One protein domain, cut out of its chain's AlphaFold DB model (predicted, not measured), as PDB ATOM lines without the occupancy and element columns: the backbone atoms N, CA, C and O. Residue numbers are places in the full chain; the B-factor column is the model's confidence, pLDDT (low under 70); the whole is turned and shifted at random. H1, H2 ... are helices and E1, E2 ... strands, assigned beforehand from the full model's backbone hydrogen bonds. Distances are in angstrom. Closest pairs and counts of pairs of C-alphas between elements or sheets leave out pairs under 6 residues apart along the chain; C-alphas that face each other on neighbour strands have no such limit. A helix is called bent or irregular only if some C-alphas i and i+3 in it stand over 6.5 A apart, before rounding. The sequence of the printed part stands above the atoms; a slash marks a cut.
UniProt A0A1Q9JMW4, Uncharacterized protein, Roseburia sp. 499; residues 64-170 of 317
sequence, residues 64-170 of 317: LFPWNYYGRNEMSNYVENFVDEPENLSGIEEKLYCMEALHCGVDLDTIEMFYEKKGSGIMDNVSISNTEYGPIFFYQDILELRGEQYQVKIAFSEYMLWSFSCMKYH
ATOM      1  N   LEU A  64     -46.028  -5.315 -10.551       65.12
ATOM      2  CA  LEU A  64     -45.887  -6.242  -9.414       65.12
ATOM      3  C   LEU A  64     -44.896  -7.364  -9.766       65.12
ATOM      4  O   LEU A  64     -45.271  -8.531  -9.860       65.12
ATOM      5  N   PHE A  65     -43.655  -6.986 -10.047       69.38
ATOM      6  CA  PHE A  65     -42.558  -7.902 -10.283       69.38
ATOM      7  C   PHE A  65     -42.266  -8.705  -9.003       69.38
ATOM      8  O   PHE A  65     -42.337  -8.135  -7.910       69.38
ATOM      9  N   PRO A  66     -41.960 -10.011  -9.102       70.50
ATOM     10  CA  PRO A  66     -42.002 -10.873 -10.298       70.50
ATOM     11  C   PRO A  66     -43.371 -11.547 -10.523       70.50
ATOM     12  O   PRO A  66     -43.572 -12.268 -11.502       70.50
ATOM     13  N   TRP A  67     -44.330 -11.354  -9.614       79.88
ATOM     14  CA  TRP A  67     -45.628 -12.044  -9.604       79.88
ATOM     15  C   TRP A  67     -46.505 -11.744 -10.822       79.88
ATOM     16  O   TRP A  67     -47.360 -12.547 -11.192       79.88
ATOM     17  N   ASN A  68     -46.268 -10.625 -11.501       72.00
ATOM     18  CA  ASN A  68     -46.847 -10.318 -12.803       72.00
ATOM     19  C   ASN A  68     -46.484 -11.357 -13.885       72.00
ATOM     20  O   ASN A  68     -47.257 -11.487 -14.828       72.00
ATOM     21  N   TYR A  69     -45.381 -12.106 -13.776       69.25
ATOM     22  CA  TYR A  69     -45.013 -13.168 -14.730       69.25
ATOM     23  C   TYR A  69     -45.630 -14.535 -14.405       69.25
ATOM     24  O   TYR A  69     -45.650 -15.415 -15.275       69.25
ATOM     25  N   TYR A  70     -46.166 -14.722 -13.195       70.81
ATOM     26  CA  TYR A  70     -46.788 -15.979 -12.787       70.81
ATOM     27  C   TYR A  70     -48.070 -16.243 -13.591       70.81
ATOM     28  O   TYR A  70     -48.988 -15.422 -13.628       70.81
ATOM     29  N   GLY A  71     -48.128 -17.382 -14.288       67.88
ATOM     30  CA  GLY A  71     -49.287 -17.787 -15.093       67.88
ATOM     31  C   GLY A  71     -49.541 -16.958 -16.363       67.88
ATOM     32  O   GLY A  71     -50.520 -17.224 -17.062       67.88
ATOM     33  N   ARG A  72     -48.686 -15.974 -16.691       62.28
ATOM     34  CA  ARG A  72     -48.736 -15.260 -17.985       62.28
ATOM     35  C   ARG A  72     -48.044 -16.023 -19.113       62.28
ATOM     36  O   ARG A  72     -48.469 -15.902 -20.260       62.28
ATOM     37  N   ASN A  73     -47.014 -16.797 -18.784       61.62
ATOM     38  CA  ASN A  73     -46.256 -17.615 -19.726       61.62
ATOM     39  C   ASN A  73     -46.597 -19.104 -19.560       61.62
ATOM     40  O   ASN A  73     -47.256 -19.500 -18.596       61.62
ATOM     41  N   GLU A  74     -46.147 -19.941 -20.502       72.31
ATOM     42  CA  GLU A  74     -46.151 -21.392 -20.295       72.31
ATOM     43  C   GLU A  74     -45.263 -21.732 -19.095       72.31
ATOM     44  O   GLU A  74     -44.088 -21.363 -19.066       72.31
ATOM     45  N   MET A  75     -45.838 -22.425 -18.111       74.75
ATOM     46  CA  MET A  75     -45.120 -22.829 -16.907       74.75
ATOM     47  C   MET A  75     -44.460 -24.196 -17.112       74.75
ATOM     48  O   MET A  75     -45.083 -25.118 -17.647       74.75
ATOM     49  N   SER A  76     -43.216 -24.336 -16.659       74.38
ATOM     50  CA  SER A  76     -42.497 -25.616 -16.579       74.38
ATOM     51  C   SER A  76     -42.327 -26.049 -15.122       74.38
ATOM     52  O   SER A  76     -42.258 -25.200 -14.243       74.38
ATOM     53  N   ASN A  77     -42.215 -27.356 -14.870       74.88
ATOM     54  CA  ASN A  77     -41.993 -27.921 -13.527       74.88
ATOM     55  C   ASN A  77     -40.646 -28.662 -13.417       74.88
ATOM     56  O   ASN A  77     -40.415 -29.400 -12.468       74.88
ATOM     57  N   TYR A  78     -39.779 -28.546 -14.425       71.00
ATOM     58  CA  TYR A  78     -38.511 -29.275 -14.477       71.00
ATOM     59  C   TYR A  78     -37.346 -28.347 -14.145       71.00
ATOM     60  O   TYR A  78     -36.718 -27.827 -15.064       71.00
ATOM     61  N   VAL A  79     -37.081 -28.147 -12.852       70.75
ATOM     62  CA  VAL A  79     -36.036 -27.241 -12.330       70.75
ATOM     63  C   VAL A  79     -34.665 -27.543 -12.923       70.75
ATOM     64  O   VAL A  79     -34.006 -26.635 -13.409       70.75
ATOM     65  N   GLU A  80     -34.298 -28.824 -13.008       67.44
ATOM     66  CA  GLU A  80     -33.005 -29.294 -13.536       67.44
ATOM     67  C   GLU A  80     -32.687 -28.818 -14.965       67.44
ATOM     68  O   GLU A  80     -31.534 -28.831 -15.375       67.44
ATOM     69  N   ASN A  81     -33.688 -28.408 -15.753       70.88
ATOM     70  CA  ASN A  81     -33.462 -27.899 -17.111       70.88
ATOM     71  C   ASN A  81     -33.094 -26.406 -17.155       70.88
ATOM     72  O   ASN A  81     -32.814 -25.893 -18.239       70.88
ATOM     73  N   PHE A  82     -33.188 -25.710 -16.023       69.06
ATOM     74  CA  PHE A  82     -33.065 -24.253 -15.909       69.06
ATOM     75  C   PHE A  82     -32.024 -23.818 -14.882       69.06
ATOM     76  O   PHE A  82     -31.941 -22.628 -14.606       69.06
ATOM     77  N   VAL A  83     -31.295 -24.775 -14.310       69.44
ATOM     78  CA  VAL A  83     -30.260 -24.542 -13.310       69.44
ATOM     79  C   VAL A  83     -28.985 -25.176 -13.838       69.44
ATOM     80  O   VAL A  83     -28.982 -26.363 -14.175       69.44
ATOM     81  N   ASP A  84     -27.931 -24.378 -13.942       69.25
ATOM     82  CA  ASP A  84     -26.618 -24.809 -14.411       69.25
ATOM     83  C   ASP A  84     -25.976 -25.780 -13.405       69.25
ATOM     84  O   ASP A  84     -25.379 -26.788 -13.803       69.25
ATOM     85  N   GLU A  85     -26.173 -25.534 -12.106       70.44
ATOM     86  CA  GLU A  85     -25.664 -26.363 -11.005       70.44
ATOM     87  C   GLU A  85     -26.794 -26.866 -10.082       70.44
ATOM     88  O   GLU A  85     -27.064 -26.285  -9.027       70.44
ATOM     89  N   PRO A  86     -27.479 -27.974 -10.430       67.38
ATOM     90  CA  PRO A  86     -28.632 -28.477  -9.672       67.38
ATOM     91  C   PRO A  86     -28.289 -28.916  -8.238       67.38
ATOM     92  O   PRO A  86     -29.182 -29.055  -7.408       67.38
ATOM     93  N   GLU A  87     -27.007 -29.122  -7.931       64.50
ATOM     94  CA  GLU A  87     -26.505 -29.445  -6.589       64.50
ATOM     95  C   GLU A  87     -26.693 -28.275  -5.603       64.50
ATOM     96  O   GLU A  87     -26.860 -28.502  -4.407       64.50
ATOM     97  N   ASN A  88     -26.776 -27.038  -6.103       68.50
ATOM     98  CA  ASN A  88     -26.976 -25.835  -5.289       68.50
ATOM     99  C   ASN A  88     -28.437 -25.650  -4.839       68.50
ATOM    100  O   ASN A  88     -28.721 -24.857  -3.940       68.50
ATOM    101  N   LEU A  89     -29.376 -26.413  -5.414       71.94
ATOM    102  CA  LEU A  89     -30.803 -26.333  -5.082       71.94
ATOM    103  C   LEU A  89     -31.099 -26.686  -3.623       71.94
ATOM    104  O   LEU A  89     -31.981 -26.075  -3.022       71.94
ATOM    105  N   SER A  90     -30.357 -27.633  -3.037       72.06
ATOM    106  CA  SER A  90     -30.530 -27.984  -1.623       72.06
ATOM    107  C   SER A  90     -30.102 -26.847  -0.695       72.06
ATOM    108  O   SER A  90     -30.771 -26.604   0.302       72.06
ATOM    109  N   GLY A  91     -29.036 -26.117  -1.044       76.31
ATOM    110  CA  GLY A  91     -28.584 -24.962  -0.262       76.31
ATOM    111  C   GLY A  91     -29.567 -23.792  -0.327       76.31
ATOM    112  O   GLY A  91     -29.774 -23.098   0.664       76.31
ATOM    113  N   ILE A  92     -30.230 -23.593  -1.470       80.00
ATOM    114  CA  ILE A  92     -31.315 -22.611  -1.582       80.00
ATOM    115  C   ILE A  92     -32.510 -23.023  -0.724       80.00
ATOM    116  O   ILE A  92     -33.084 -22.187  -0.032       80.00
ATOM    117  N   GLU A  93     -32.909 -24.291  -0.782       86.62
ATOM    118  CA  GLU A  93     -34.073 -24.777  -0.044       86.62
ATOM    119  C   GLU A  93     -33.904 -24.611   1.472       86.62
ATOM    120  O   GLU A  93     -34.809 -24.091   2.121       86.62
ATOM    121  N   GLU A  94     -32.730 -24.947   2.010       85.38
ATOM    122  CA  GLU A  94     -32.389 -24.724   3.421       85.38
ATOM    123  C   GLU A  94     -32.510 -23.239   3.807       85.38
ATOM    124  O   GLU A  94     -33.220 -22.906   4.759       85.38
ATOM    125  N   LYS A  95     -31.948 -22.323   3.000       84.94
ATOM    126  CA  LYS A  95     -32.083 -20.868   3.212       84.94
ATOM    127  C   LYS A  95     -33.555 -20.430   3.243       84.94
ATOM    128  O   LYS A  95     -33.941 -19.612   4.080       84.94
ATOM    129  N   LEU A  96     -34.396 -20.966   2.355       89.56
ATOM    130  CA  LEU A  96     -35.830 -20.651   2.325       89.56
ATOM    131  C   LEU A  96     -36.565 -21.196   3.560       89.56
ATOM    132  O   LEU A  96     -37.420 -20.494   4.103       89.56
ATOM    133  N   TYR A  97     -36.207 -22.387   4.049       92.44
ATOM    134  CA  TYR A  97     -36.748 -22.923   5.302       92.44
ATOM    135  C   TYR A  97     -36.366 -22.067   6.510       92.44
ATOM    136  O   TYR A  97     -37.215 -21.810   7.362       92.44
ATOM    137  N   CYS A  98     -35.136 -21.552   6.568       89.12
ATOM    138  CA  CYS A  98     -34.717 -20.613   7.610       89.12
ATOM    139  C   CYS A  98     -35.562 -19.329   7.600       89.12
ATOM    140  O   CYS A  98     -35.990 -18.845   8.652       89.12
ATOM    141  N   MET A  99     -35.880 -18.800   6.415       90.81
ATOM    142  CA  MET A  99     -36.765 -17.639   6.285       90.81
ATOM    143  C   MET A  99     -38.203 -17.953   6.725       90.81
ATOM    144  O   MET A  99     -38.821 -17.145   7.421       90.81
ATOM    145  N   GLU A 100     -38.748 -19.117   6.366       94.06
ATOM    146  CA  GLU A 100     -40.057 -19.562   6.859       94.06
ATOM    147  C   GLU A 100     -40.059 -19.729   8.383       94.06
ATOM    148  O   GLU A 100     -41.001 -19.284   9.039       94.06
ATOM    149  N   ALA A 101     -38.996 -20.304   8.953       93.06
ATOM    150  CA  ALA A 101     -38.830 -20.504  10.389       93.06
ATOM    151  C   ALA A 101     -38.845 -19.171  11.153       93.06
ATOM    152  O   ALA A 101     -39.582 -19.037  12.138       93.06
ATOM    153  N   LEU A 102     -38.111 -18.168  10.649       91.31
ATOM    154  CA  LEU A 102     -38.089 -16.809  11.196       91.31
ATOM    155  C   LEU A 102     -39.503 -16.221  11.281       91.31
ATOM    156  O   LEU A 102     -39.934 -15.795  12.352       91.31
ATOM    157  N   HIS A 103     -40.236 -16.238  10.165       92.62
ATOM    158  CA  HIS A 103     -41.568 -15.628  10.060       92.62
ATOM    159  C   HIS A 103     -42.668 -16.431  10.763       92.62
ATOM    160  O   HIS A 103     -43.652 -15.869  11.239       92.62
ATOM    161  N   CYS A 104     -42.491 -17.743  10.909       93.94
ATOM    162  CA  CYS A 104     -43.399 -18.588  11.683       93.94
ATOM    163  C   CYS A 104     -43.097 -18.576  13.194       93.94
ATOM    164  O   CYS A 104     -43.889 -19.103  13.981       93.94
ATOM    165  N   GLY A 105     -41.960 -18.018  13.627       91.88
ATOM    166  CA  GLY A 105     -41.524 -18.055  15.025       91.88
ATOM    167  C   GLY A 105     -41.245 -19.480  15.522       91.88
ATOM    168  O   GLY A 105     -41.617 -19.856  16.645       91.88
ATOM    169  N   VAL A 106     -40.638 -20.304  14.668       93.69
ATOM    170  CA  VAL A 106     -40.264 -21.696  14.954       93.69
ATOM    171  C   VAL A 106     -38.786 -21.936  14.639       93.69
ATOM    172  O   VAL A 106     -38.117 -21.080  14.075       93.69
ATOM    173  N   ASP A 107     -38.261 -23.082  15.059       92.00
ATOM    174  CA  ASP A 107     -36.927 -23.556  14.671       92.00
ATOM    175  C   ASP A 107     -36.936 -24.202  13.272       92.00
ATOM    176  O   ASP A 107     -37.988 -24.631  12.791       92.00
ATOM    177  N   LEU A 108     -35.757 -24.281  12.641       91.50
ATOM    178  CA  LEU A 108     -35.566 -24.920  11.334       91.50
ATOM    179  C   LEU A 108     -36.069 -26.373  11.331       91.50
ATOM    180  O   LEU A 108     -36.856 -26.725  10.456       91.50
ATOM    181  N   ASP A 109     -35.728 -27.168  12.354       94.06
ATOM    182  CA  ASP A 109     -36.178 -28.563  12.494       94.06
ATOM    183  C   ASP A 109     -37.710 -28.691  12.365       94.06
ATOM    184  O   ASP A 109     -38.227 -29.643  11.781       94.06
ATOM    185  N   THR A 110     -38.472 -27.724  12.892       95.81
ATOM    186  CA  THR A 110     -39.937 -27.702  12.780       95.81
ATOM    187  C   THR A 110     -40.403 -27.547  11.327       95.81
ATOM    188  O   THR A 110     -41.389 -28.186  10.943       95.81
ATOM    189  N   ILE A 111     -39.724 -26.717  10.531       96.31
ATOM    190  CA  ILE A 111     -40.010 -26.530   9.101       96.31
ATOM    191  C   ILE A 111     -39.592 -27.769   8.309       96.31
ATOM    192  O   ILE A 111     -40.396 -28.310   7.549       96.31
ATOM    193  N   GLU A 112     -38.393 -28.296   8.550       94.44
ATOM    194  CA  GLU A 112     -37.913 -29.517   7.897       94.44
ATOM    195  C   GLU A 112     -38.864 -30.691   8.149       94.44
ATOM    196  O   GLU A 112     -39.333 -31.335   7.210       94.44
ATOM    197  N   MET A 113     -39.270 -30.910   9.405       94.88
ATOM    198  CA  MET A 113     -40.246 -31.941   9.764       94.88
ATOM    199  C   MET A 113     -41.601 -31.753   9.066       94.88
ATOM    200  O   MET A 113     -42.301 -32.739   8.797       94.88
ATOM    201  N   PHE A 114     -42.016 -30.508   8.803       95.12
ATOM    202  CA  PHE A 114     -43.235 -30.229   8.048       95.12
ATOM    203  C   PHE A 114     -43.104 -30.728   6.605       95.12
ATOM    204  O   PHE A 114     -43.960 -31.498   6.154       95.12
ATOM    205  N   TYR A 115     -42.019 -30.376   5.914       94.81
ATOM    206  CA  TYR A 115     -41.779 -30.798   4.532       94.81
ATOM    207  C   TYR A 115     -41.478 -32.295   4.402       94.81
ATOM    208  O   TYR A 115     -42.005 -32.947   3.495       94.81
ATOM    209  N   GLU A 116     -40.760 -32.891   5.357       93.62
ATOM    210  CA  GLU A 116     -40.568 -34.344   5.443       93.62
ATOM    211  C   GLU A 116     -41.910 -35.081   5.540       93.62
ATOM    212  O   GLU A 116     -42.151 -36.071   4.844       93.62
ATOM    213  N   LYS A 117     -42.820 -34.590   6.392       93.50
ATOM    214  CA  LYS A 117     -44.155 -35.175   6.557       93.50
ATOM    215  C   LYS A 117     -45.029 -34.962   5.321       93.50
ATOM    216  O   LYS A 117     -45.824 -35.847   4.993       93.50
ATOM    217  N   LYS A 118     -44.909 -33.805   4.665       92.50
ATOM    218  CA  LYS A 118     -45.578 -33.498   3.392       92.50
ATOM    219  C   LYS A 118     -45.087 -34.427   2.273       92.50
ATOM    220  O   LYS A 118     -45.878 -34.813   1.416       92.50
ATOM    221  N   GLY A 119     -43.822 -34.844   2.333       92.06
ATOM    222  CA  GLY A 119     -43.188 -35.759   1.384       92.06
ATOM    223  C   GLY A 119     -42.698 -35.086   0.100       92.06
ATOM    224  O   GLY A 119     -42.425 -35.787  -0.872       92.06
ATOM    225  N   SER A 120     -42.630 -33.754   0.086       90.56
ATOM    226  CA  SER A 120     -42.114 -32.936  -1.016       90.56
ATOM    227  C   SER A 120     -41.703 -31.568  -0.477       90.56
ATOM    228  O   SER A 120     -42.504 -30.986   0.263       90.56
ATOM    229  N   GLY A 121     -40.536 -31.064  -0.872       90.31
ATOM    230  CA  GLY A 121     -39.995 -29.760  -0.473       90.31
ATOM    231  C   GLY A 121     -40.539 -28.579  -1.280       90.31
ATOM    232  O   GLY A 121     -41.518 -28.702  -2.028       90.31
ATOM    233  N   ILE A 122     -39.888 -27.425  -1.144       91.12
ATOM    234  CA  ILE A 122     -40.128 -26.239  -1.975       91.12
ATOM    235  C   ILE A 122     -39.707 -26.535  -3.415       91.12
ATOM    236  O   ILE A 122     -40.494 -26.310  -4.339       91.12
ATOM    237  N   MET A 123     -38.508 -27.094  -3.606       88.25
ATOM    238  CA  MET A 123     -37.913 -27.313  -4.932       88.25
ATOM    239  C   MET A 123     -38.712 -28.300  -5.785       88.25
ATOM    240  O   MET A 123     -38.804 -28.137  -7.002       88.25
ATOM    241  N   ASP A 124     -39.381 -29.264  -5.151       85.75
ATOM    242  CA  ASP A 124     -40.266 -30.225  -5.822       85.75
ATOM    243  C   ASP A 124     -41.540 -29.583  -6.403       85.75
ATOM    244  O   ASP A 124     -42.213 -30.175  -7.249       85.75
ATOM    245  N   ASN A 125     -41.910 -28.395  -5.918       87.81
ATOM    246  CA  ASN A 125     -43.211 -27.771  -6.154       87.81
ATOM    247  C   ASN A 125     -43.117 -26.393  -6.825       87.81
ATOM    248  O   ASN A 125     -44.122 -25.681  -6.917       87.81
ATOM    249  N   VAL A 126     -41.939 -26.002  -7.312       88.69
ATOM    250  CA  VAL A 126     -41.792 -24.732  -8.028       88.69
ATOM    251  C   VAL A 126     -42.394 -24.807  -9.430       88.69
ATOM    252  O   VAL A 126     -42.293 -25.802 -10.147       88.69
ATOM    253  N   SER A 127     -43.005 -23.705  -9.847       87.75
ATOM    254  CA  SER A 127     -43.417 -23.461 -11.227       87.75
ATOM    255  C   SER A 127     -42.467 -22.452 -11.863       87.75
ATOM    256  O   SER A 127     -42.151 -21.436 -11.259       87.75
ATOM    257  N   ILE A 128     -42.047 -22.683 -13.099       86.06
ATOM    258  CA  ILE A 128     -41.007 -21.894 -13.767       86.06
ATOM    259  C   ILE A 128     -41.628 -21.069 -14.884       86.06
ATOM    260  O   ILE A 128     -42.307 -21.630 -15.744       86.06
ATOM    261  N   SER A 129     -41.354 -19.767 -14.908       83.94
ATOM    262  CA  SER A 129     -41.686 -18.873 -16.020       83.94
ATOM    263  C   SER A 129     -40.407 -18.365 -16.671       83.94
ATOM    264  O   SER A 129     -39.574 -17.755 -16.005       83.94
ATOM    265  N   ASN A 130     -40.258 -18.573 -17.980       80.75
ATOM    266  CA  ASN A 130     -39.167 -17.958 -18.734       80.75
ATOM    267  C   ASN A 130     -39.525 -16.511 -19.057       80.75
ATOM    268  O   ASN A 130     -40.498 -16.252 -19.769       80.75
ATOM    269  N   THR A 131     -38.734 -15.579 -18.541       79.25
ATOM    270  CA  THR A 131     -38.919 -14.140 -18.733       79.25
ATOM    271  C   THR A 131     -37.766 -13.551 -19.544       79.25
ATOM    272  O   THR A 131     -36.818 -14.250 -19.904       79.25
ATOM    273  N   GLU A 132     -37.830 -12.256 -19.842       78.44
ATOM    274  CA  GLU A 132     -36.701 -11.535 -20.446       78.44
ATOM    275  C   GLU A 132     -35.481 -11.427 -19.516       78.44
ATOM    276  O   GLU A 132     -34.369 -11.235 -19.998       78.44
ATOM    277  N   TYR A 133     -35.683 -11.636 -18.211       74.88
ATOM    278  CA  TYR A 133     -34.650 -11.661 -17.172       74.88
ATOM    279  C   TYR A 133     -34.140 -13.080 -16.870       74.88
ATOM    280  O   TYR A 133     -33.382 -13.278 -15.927       74.88
ATOM    281  N   GLY A 134     -34.561 -14.077 -17.658       80.19
ATOM    282  CA  GLY A 134     -34.249 -15.488 -17.435       80.19
ATOM    283  C   GLY A 134     -35.381 -16.266 -16.751       80.19
ATOM    284  O   GLY A 134     -36.507 -15.759 -16.629       80.19
ATOM    285  N   PRO A 135     -35.128 -17.533 -16.377       84.44
ATOM    286  CA  PRO A 135     -36.095 -18.356 -15.665       84.44
ATOM    287  C   PRO A 135     -36.324 -17.817 -14.250       84.44
ATOM    288  O   PRO A 135     -35.384 -17.597 -13.489       84.44
ATOM    289  N   ILE A 136     -37.595 -17.628 -13.897       86.62
ATOM    290  CA  ILE A 136     -38.022 -17.316 -12.533       86.62
ATOM    291  C   ILE A 136     -38.828 -18.503 -12.005       86.62
ATOM    292  O   ILE A 136     -39.815 -18.923 -12.617       86.62
ATOM    293  N   PHE A 137     -38.394 -19.032 -10.868       88.88
ATOM    294  CA  PHE A 137     -39.037 -20.069 -10.079       88.88
ATOM    295  C   PHE A 137     -40.053 -19.426  -9.137       88.88
ATOM    296  O   PHE A 137     -39.738 -18.472  -8.432       88.88
ATOM    297  N   PHE A 138     -41.269 -19.957  -9.115       89.69
ATOM    298  CA  PHE A 138     -42.364 -19.506  -8.267       89.69
ATOM    299  C   PHE A 138     -42.840 -20.653  -7.394       89.69
ATOM    300  O   PHE A 138     -43.223 -21.707  -7.899       89.69
ATOM    301  N   TYR A 139     -42.888 -20.413  -6.095       92.06
ATOM    302  CA  TYR A 139     -43.447 -21.323  -5.113       92.06
ATOM    303  C   TYR A 139     -44.571 -20.636  -4.351       92.06
ATOM    304  O   TYR A 139     -44.482 -19.456  -4.005       92.06
ATOM    305  N   GLN A 140     -45.636 -21.382  -4.088       91.06
ATOM    306  CA  GLN A 140     -46.714 -20.934  -3.228       91.06
ATOM    307  C   GLN A 140     -47.306 -22.124  -2.482       91.06
ATOM    308  O   GLN A 140     -47.672 -23.120  -3.107       91.06
ATOM    309  N   ASP A 141     -47.456 -21.988  -1.167       91.81
ATOM    310  CA  ASP A 141     -48.069 -23.014  -0.326       91.81
ATOM    311  C   ASP A 141     -48.688 -22.428   0.953       91.81
ATOM    312  O   ASP A 141     -48.588 -21.227   1.224       91.81
ATOM    313  N   ILE A 142     -49.366 -23.282   1.720       91.50
ATOM    314  CA  ILE A 142     -49.853 -22.984   3.065       91.50
ATOM    315  C   ILE A 142     -49.146 -23.895   4.068       91.50
ATOM    316  O   ILE A 142     -49.329 -25.112   4.060       91.50
ATOM    317  N   LEU A 143     -48.390 -23.287   4.978       93.50
ATOM    318  CA  LEU A 143     -47.745 -23.971   6.090       93.50
ATOM    319  C   LEU A 143     -48.713 -24.043   7.267       93.50
ATOM    320  O   LEU A 143     -49.155 -23.020   7.790       93.50
ATOM    321  N   GLU A 144     -49.029 -25.258   7.707       94.06
ATOM    322  CA  GLU A 144     -49.864 -25.493   8.886       94.06
ATOM    323  C   GLU A 144     -48.997 -25.878  10.085       94.06
ATOM    324  O   GLU A 144     -48.632 -27.042  10.277       94.06
ATOM    325  N   LEU A 145     -48.675 -24.892  10.920       92.19
ATOM    326  CA  LEU A 145     -47.757 -25.046  12.044       92.19
ATOM    327  C   LEU A 145     -48.446 -24.646  13.342       92.19
ATOM    328  O   LEU A 145     -49.014 -23.569  13.467       92.19
ATOM    329  N   ARG A 146     -48.397 -25.530  14.346       89.19
ATOM    330  CA  ARG A 146     -48.932 -25.276  15.702       89.19
ATOM    331  C   ARG A 146     -50.409 -24.823  15.732       89.19
ATOM    332  O   ARG A 146     -50.840 -24.203  16.698       89.19
ATOM    333  N   GLY A 147     -51.198 -25.209  14.725       87.19
ATOM    334  CA  GLY A 147     -52.615 -24.841  14.598       87.19
ATOM    335  C   GLY A 147     -52.861 -23.483  13.936       87.19
ATOM    336  O   GLY A 147     -54.010 -23.059  13.865       87.19
ATOM    337  N   GLU A 148     -51.804 -22.838  13.452       91.94
ATOM    338  CA  GLU A 148     -51.840 -21.617  12.656       91.94
ATOM    339  C   GLU A 148     -51.540 -21.950  11.192       91.94
ATOM    340  O   GLU A 148     -50.880 -22.947  10.889       91.94
ATOM    341  N   GLN A 149     -52.045 -21.115  10.288       93.69
ATOM    342  CA  GLN A 149     -51.797 -21.224   8.855       93.69
ATOM    343  C   GLN A 149     -50.974 -20.024   8.402       93.69
ATOM    344  O   GLN A 149     -51.315 -18.888   8.730       93.69
ATOM    345  N   TYR A 150     -49.922 -20.279   7.632       93.44
ATOM    346  CA  TYR A 150     -49.071 -19.255   7.041       93.44
ATOM    347  C   TYR A 150     -49.088 -19.415   5.530       93.44
ATOM    348  O   TYR A 150     -48.825 -20.498   5.012       93.44
ATOM    349  N   GLN A 151     -49.421 -18.351   4.812       91.75
ATOM    350  CA  GLN A 151     -49.330 -18.326   3.366       91.75
ATOM    351  C   GLN A 151     -47.910 -17.948   2.969       91.75
ATOM    352  O   GLN A 151     -47.454 -16.838   3.250       91.75
ATOM    353  N   VAL A 152     -47.245 -18.871   2.281       93.69
ATOM    354  CA  VAL A 152     -45.902 -18.666   1.755       93.69
ATOM    355  C   VAL A 152     -45.975 -18.424   0.259       93.69
ATOM    356  O   VAL A 152     -46.655 -19.147  -0.473       93.69
ATOM    357  N   LYS A 153     -45.276 -17.386  -0.199       92.94
ATOM    358  CA  LYS A 153     -45.062 -17.087  -1.614       92.94
ATOM    359  C   LYS A 153     -43.605 -16.713  -1.822       92.94
ATOM    360  O   LYS A 153     -43.115 -15.788  -1.177       92.94
ATOM    361  N   ILE A 154     -42.943 -17.402  -2.739       92.38
ATOM    362  CA  ILE A 154     -41.526 -17.212  -3.036       92.38
ATOM    363  C   ILE A 154     -41.370 -17.092  -4.544       92.38
ATOM    364  O   ILE A 154     -41.967 -17.855  -5.303       92.38
ATOM    365  N   ALA A 155     -40.560 -16.137  -4.972       89.94
ATOM    366  CA  ALA A 155     -40.105 -16.036  -6.338       89.94
ATOM    367  C   ALA A 155     -38.601 -15.783  -6.355       89.94
ATOM    368  O   ALA A 155     -38.113 -14.865  -5.699       89.94
ATOM    369  N   PHE A 156     -37.868 -16.601  -7.097       87.75
ATOM    370  CA  PHE A 156     -36.410 -16.563  -7.150       87.75
ATOM    371  C   PHE A 156     -35.921 -16.993  -8.537       87.75
ATOM    372  O   PHE A 156     -36.682 -17.555  -9.320       87.75
ATOM    373  N   SER A 157     -34.682 -16.682  -8.883       82.19
ATOM    374  CA  SER A 157     -33.963 -17.254 -10.027       82.19
ATOM    375  C   SER A 157     -32.751 -18.031  -9.521       82.19
ATOM    376  O   SER A 157     -32.509 -18.112  -8.319       82.19
ATOM    377  N   GLU A 158     -31.951 -18.553 -10.447       74.56
ATOM    378  CA  GLU A 158     -30.635 -19.127 -10.146       74.56
ATOM    379  C   GLU A 158     -29.630 -18.093  -9.611       74.56
ATOM    380  O   GLU A 158     -28.518 -18.443  -9.273       74.56
ATOM    381  N   TYR A 159     -29.968 -16.811  -9.511       72.19
ATOM    382  CA  TYR A 159     -29.010 -15.821  -9.005       72.19
ATOM    383  C   TYR A 159     -29.546 -15.025  -7.826       72.19
ATOM    384  O   TYR A 159     -28.783 -14.335  -7.166       72.19
ATOM    385  N   MET A 160     -30.852 -15.078  -7.562       78.06
ATOM    386  CA  MET A 160     -31.461 -14.076  -6.701       78.06
ATOM    387  C   MET A 160     -32.797 -14.509  -6.127       78.06
ATOM    388  O   MET A 160     -33.644 -15.068  -6.827       78.06
ATOM    389  N   LEU A 161     -33.037 -14.116  -4.880       84.19
ATOM    390  CA  LEU A 161     -34.376 -14.058  -4.315       84.19
ATOM    391  C   LEU A 161     -35.078 -12.758  -4.733       84.19
ATOM    392  O   LEU A 161     -34.795 -11.684  -4.208       84.19
ATOM    393  N   TRP A 162     -36.044 -12.861  -5.641       85.50
ATOM    394  CA  TRP A 162     -36.826 -11.712  -6.106       85.50
ATOM    395  C   TRP A 162     -37.929 -11.311  -5.130       85.50
ATOM    396  O   TRP A 162     -38.251 -10.135  -4.994       85.50
ATOM    397  N   SER A 163     -38.570 -12.283  -4.485       89.50
ATOM    398  CA  SER A 163     -39.692 -12.040  -3.582       89.50
ATOM    399  C   SER A 163     -39.826 -13.180  -2.588       89.50
ATOM    400  O   SER A 163     -39.777 -14.348  -2.967       89.50
ATOM    401  N   PHE A 164     -40.055 -12.844  -1.327       92.19
ATOM    402  CA  PHE A 164     -40.414 -13.793  -0.287       92.19
ATOM    403  C   PHE A 164     -41.499 -13.179   0.584       92.19
ATOM    404  O   PHE A 164     -41.375 -12.042   1.030       92.19
ATOM    405  N   SER A 165     -42.540 -13.940   0.881       92.50
ATOM    406  CA  SER A 165     -43.497 -13.603   1.930       92.50
ATOM    407  C   SER A 165     -43.917 -14.866   2.656       92.50
ATOM    408  O   SER A 165     -44.178 -15.886   2.019       92.50
ATOM    409  N   CYS A 166     -43.987 -14.778   3.977       94.38
ATOM    410  CA  CYS A 166     -44.538 -15.800   4.850       94.38
ATOM    411  C   CYS A 166     -45.430 -15.077   5.855       94.38
ATOM    412  O   CYS A 166     -44.956 -14.497   6.826       94.38
ATOM    413  N   MET A 167     -46.726 -15.035   5.562       90.75
ATOM    414  CA  MET A 167     -47.682 -14.233   6.323       90.75
ATOM    415  C   MET A 167     -48.718 -15.115   6.991       90.75
ATOM    416  O   MET A 167     -49.193 -16.091   6.409       90.75
ATOM    417  N   LYS A 168     -49.109 -14.751   8.209       91.62
ATOM    418  CA  LYS A 168     -50.170 -15.456   8.915       91.62
ATOM    419  C   LYS A 168     -51.502 -15.266   8.185       91.62
ATOM    420  O   LYS A 168     -51.874 -14.159   7.811       91.62
ATOM    421  N   TYR A 169     -52.239 -16.350   7.990       88.12
ATOM    422  CA  TYR A 169     -53.554 -16.299   7.369       88.12
ATOM    423  C   TYR A 169     -54.606 -15.822   8.377       88.12
ATOM    424  O   TYR A 169     -54.889 -16.492   9.373       88.12
ATOM    425  N   HIS A 170     -55.224 -14.675   8.091       83.06
ATOM    426  CA  HIS A 170     -56.228 -14.043   8.961       83.06
ATOM    427  C   HIS A 170     -57.681 -14.269   8.507       83.06
ATOM    428  O   HIS A 170     -58.620 -13.873   9.201       83.06
TER     429      HIS A 170
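Overview. This is residues 64 to 170 of the 317 residues of an uncharacterized protein of Roseburia sp. 499 (UniProt A0A1Q9JMW4). A twisted sheet of four long and short strands has helix H1 running slantwise over one face, with H2 packed on the later part of H1. The unnamed first stretch, residues 64 to 85, passes round the E1 edge of the sheet, where residues 75 to 76 pair with residues 128 to 129. The 107 printed residues include two named helices and then four named strands, in the sheet order E1, E2, E3, E4, antiparallel throughout; the class is mixed, helices and strands. The whole is compact, with a radius of gyration of the C-alphas of 13.7 A and spans of 40 by 31 by 20 A.

Arrangement. Start at residues 75 to 76, which pair antiparallel with residues 128 to 129 of E1, residues 127 to 131. Next look at H1, residues 86 to 104, on the sheet of E1, E2 (residues 134 to 145), E3 (residues 148 to 156) and E4 (residues 161 to 168). H1 and the sheet form two layers, a helix on one face of a sheet, and the height of H1 over the sheet is 7.1 A. H1 lies over E3, slantwise to the strands at 38 degrees on the local plane; E4 is only just not under it, with 2 C-alphas against 4 on E3. The closest C-alphas of H1 and E4 are those of His 103 and Cys 166, 6.0 A apart. H2, residues 108 to 118, touches residues 97 to 101 of H1 alone; the closest C-alphas, of Ala 101 and Leu 108, are 5.6 A apart. Their steep tilt is 69 degrees, only just short of perpendicular, opposite ways. H2 only grazes the sheet, with its residues 110 to 115. The strands form a meander, each the antiparallel neighbour of the one before, in three hairpins: N 129 and O 136 are 2.9 A apart for E1 and E2, N 143 and O 150 2.8 A for E2 and E3, N 153 and O 165 2.9 A for E3 and E4. In H2 every O i to N i+4 pair is within hydrogen-bond range, in H1 13 of 15.

Along the chain. Find C-alpha 86 at (-28.632, -28.477, -9.672); from there H1 runs 27.8 A to C-alpha 104. H1 is irregular, but only just: C-alphas 87 and 90 are 6.6 A apart. H2 measures 15.4 A, E1 12.8 A, E2 33.8 A, E3 25.6 A and E4 20.7 A, ending at C-alpha 168 at (-50.170, -15.456, 8.915).

Size, cuts and confidence. The C-alphas farthest apart, of Glu 132 and Gly 147, are 40.7 A apart. The printed part has no cut, and no link is long. Mean pLDDT of the printed part is 84.2; look for values under 70 at 13 residues, among them 71 to 73 and 86 to 88.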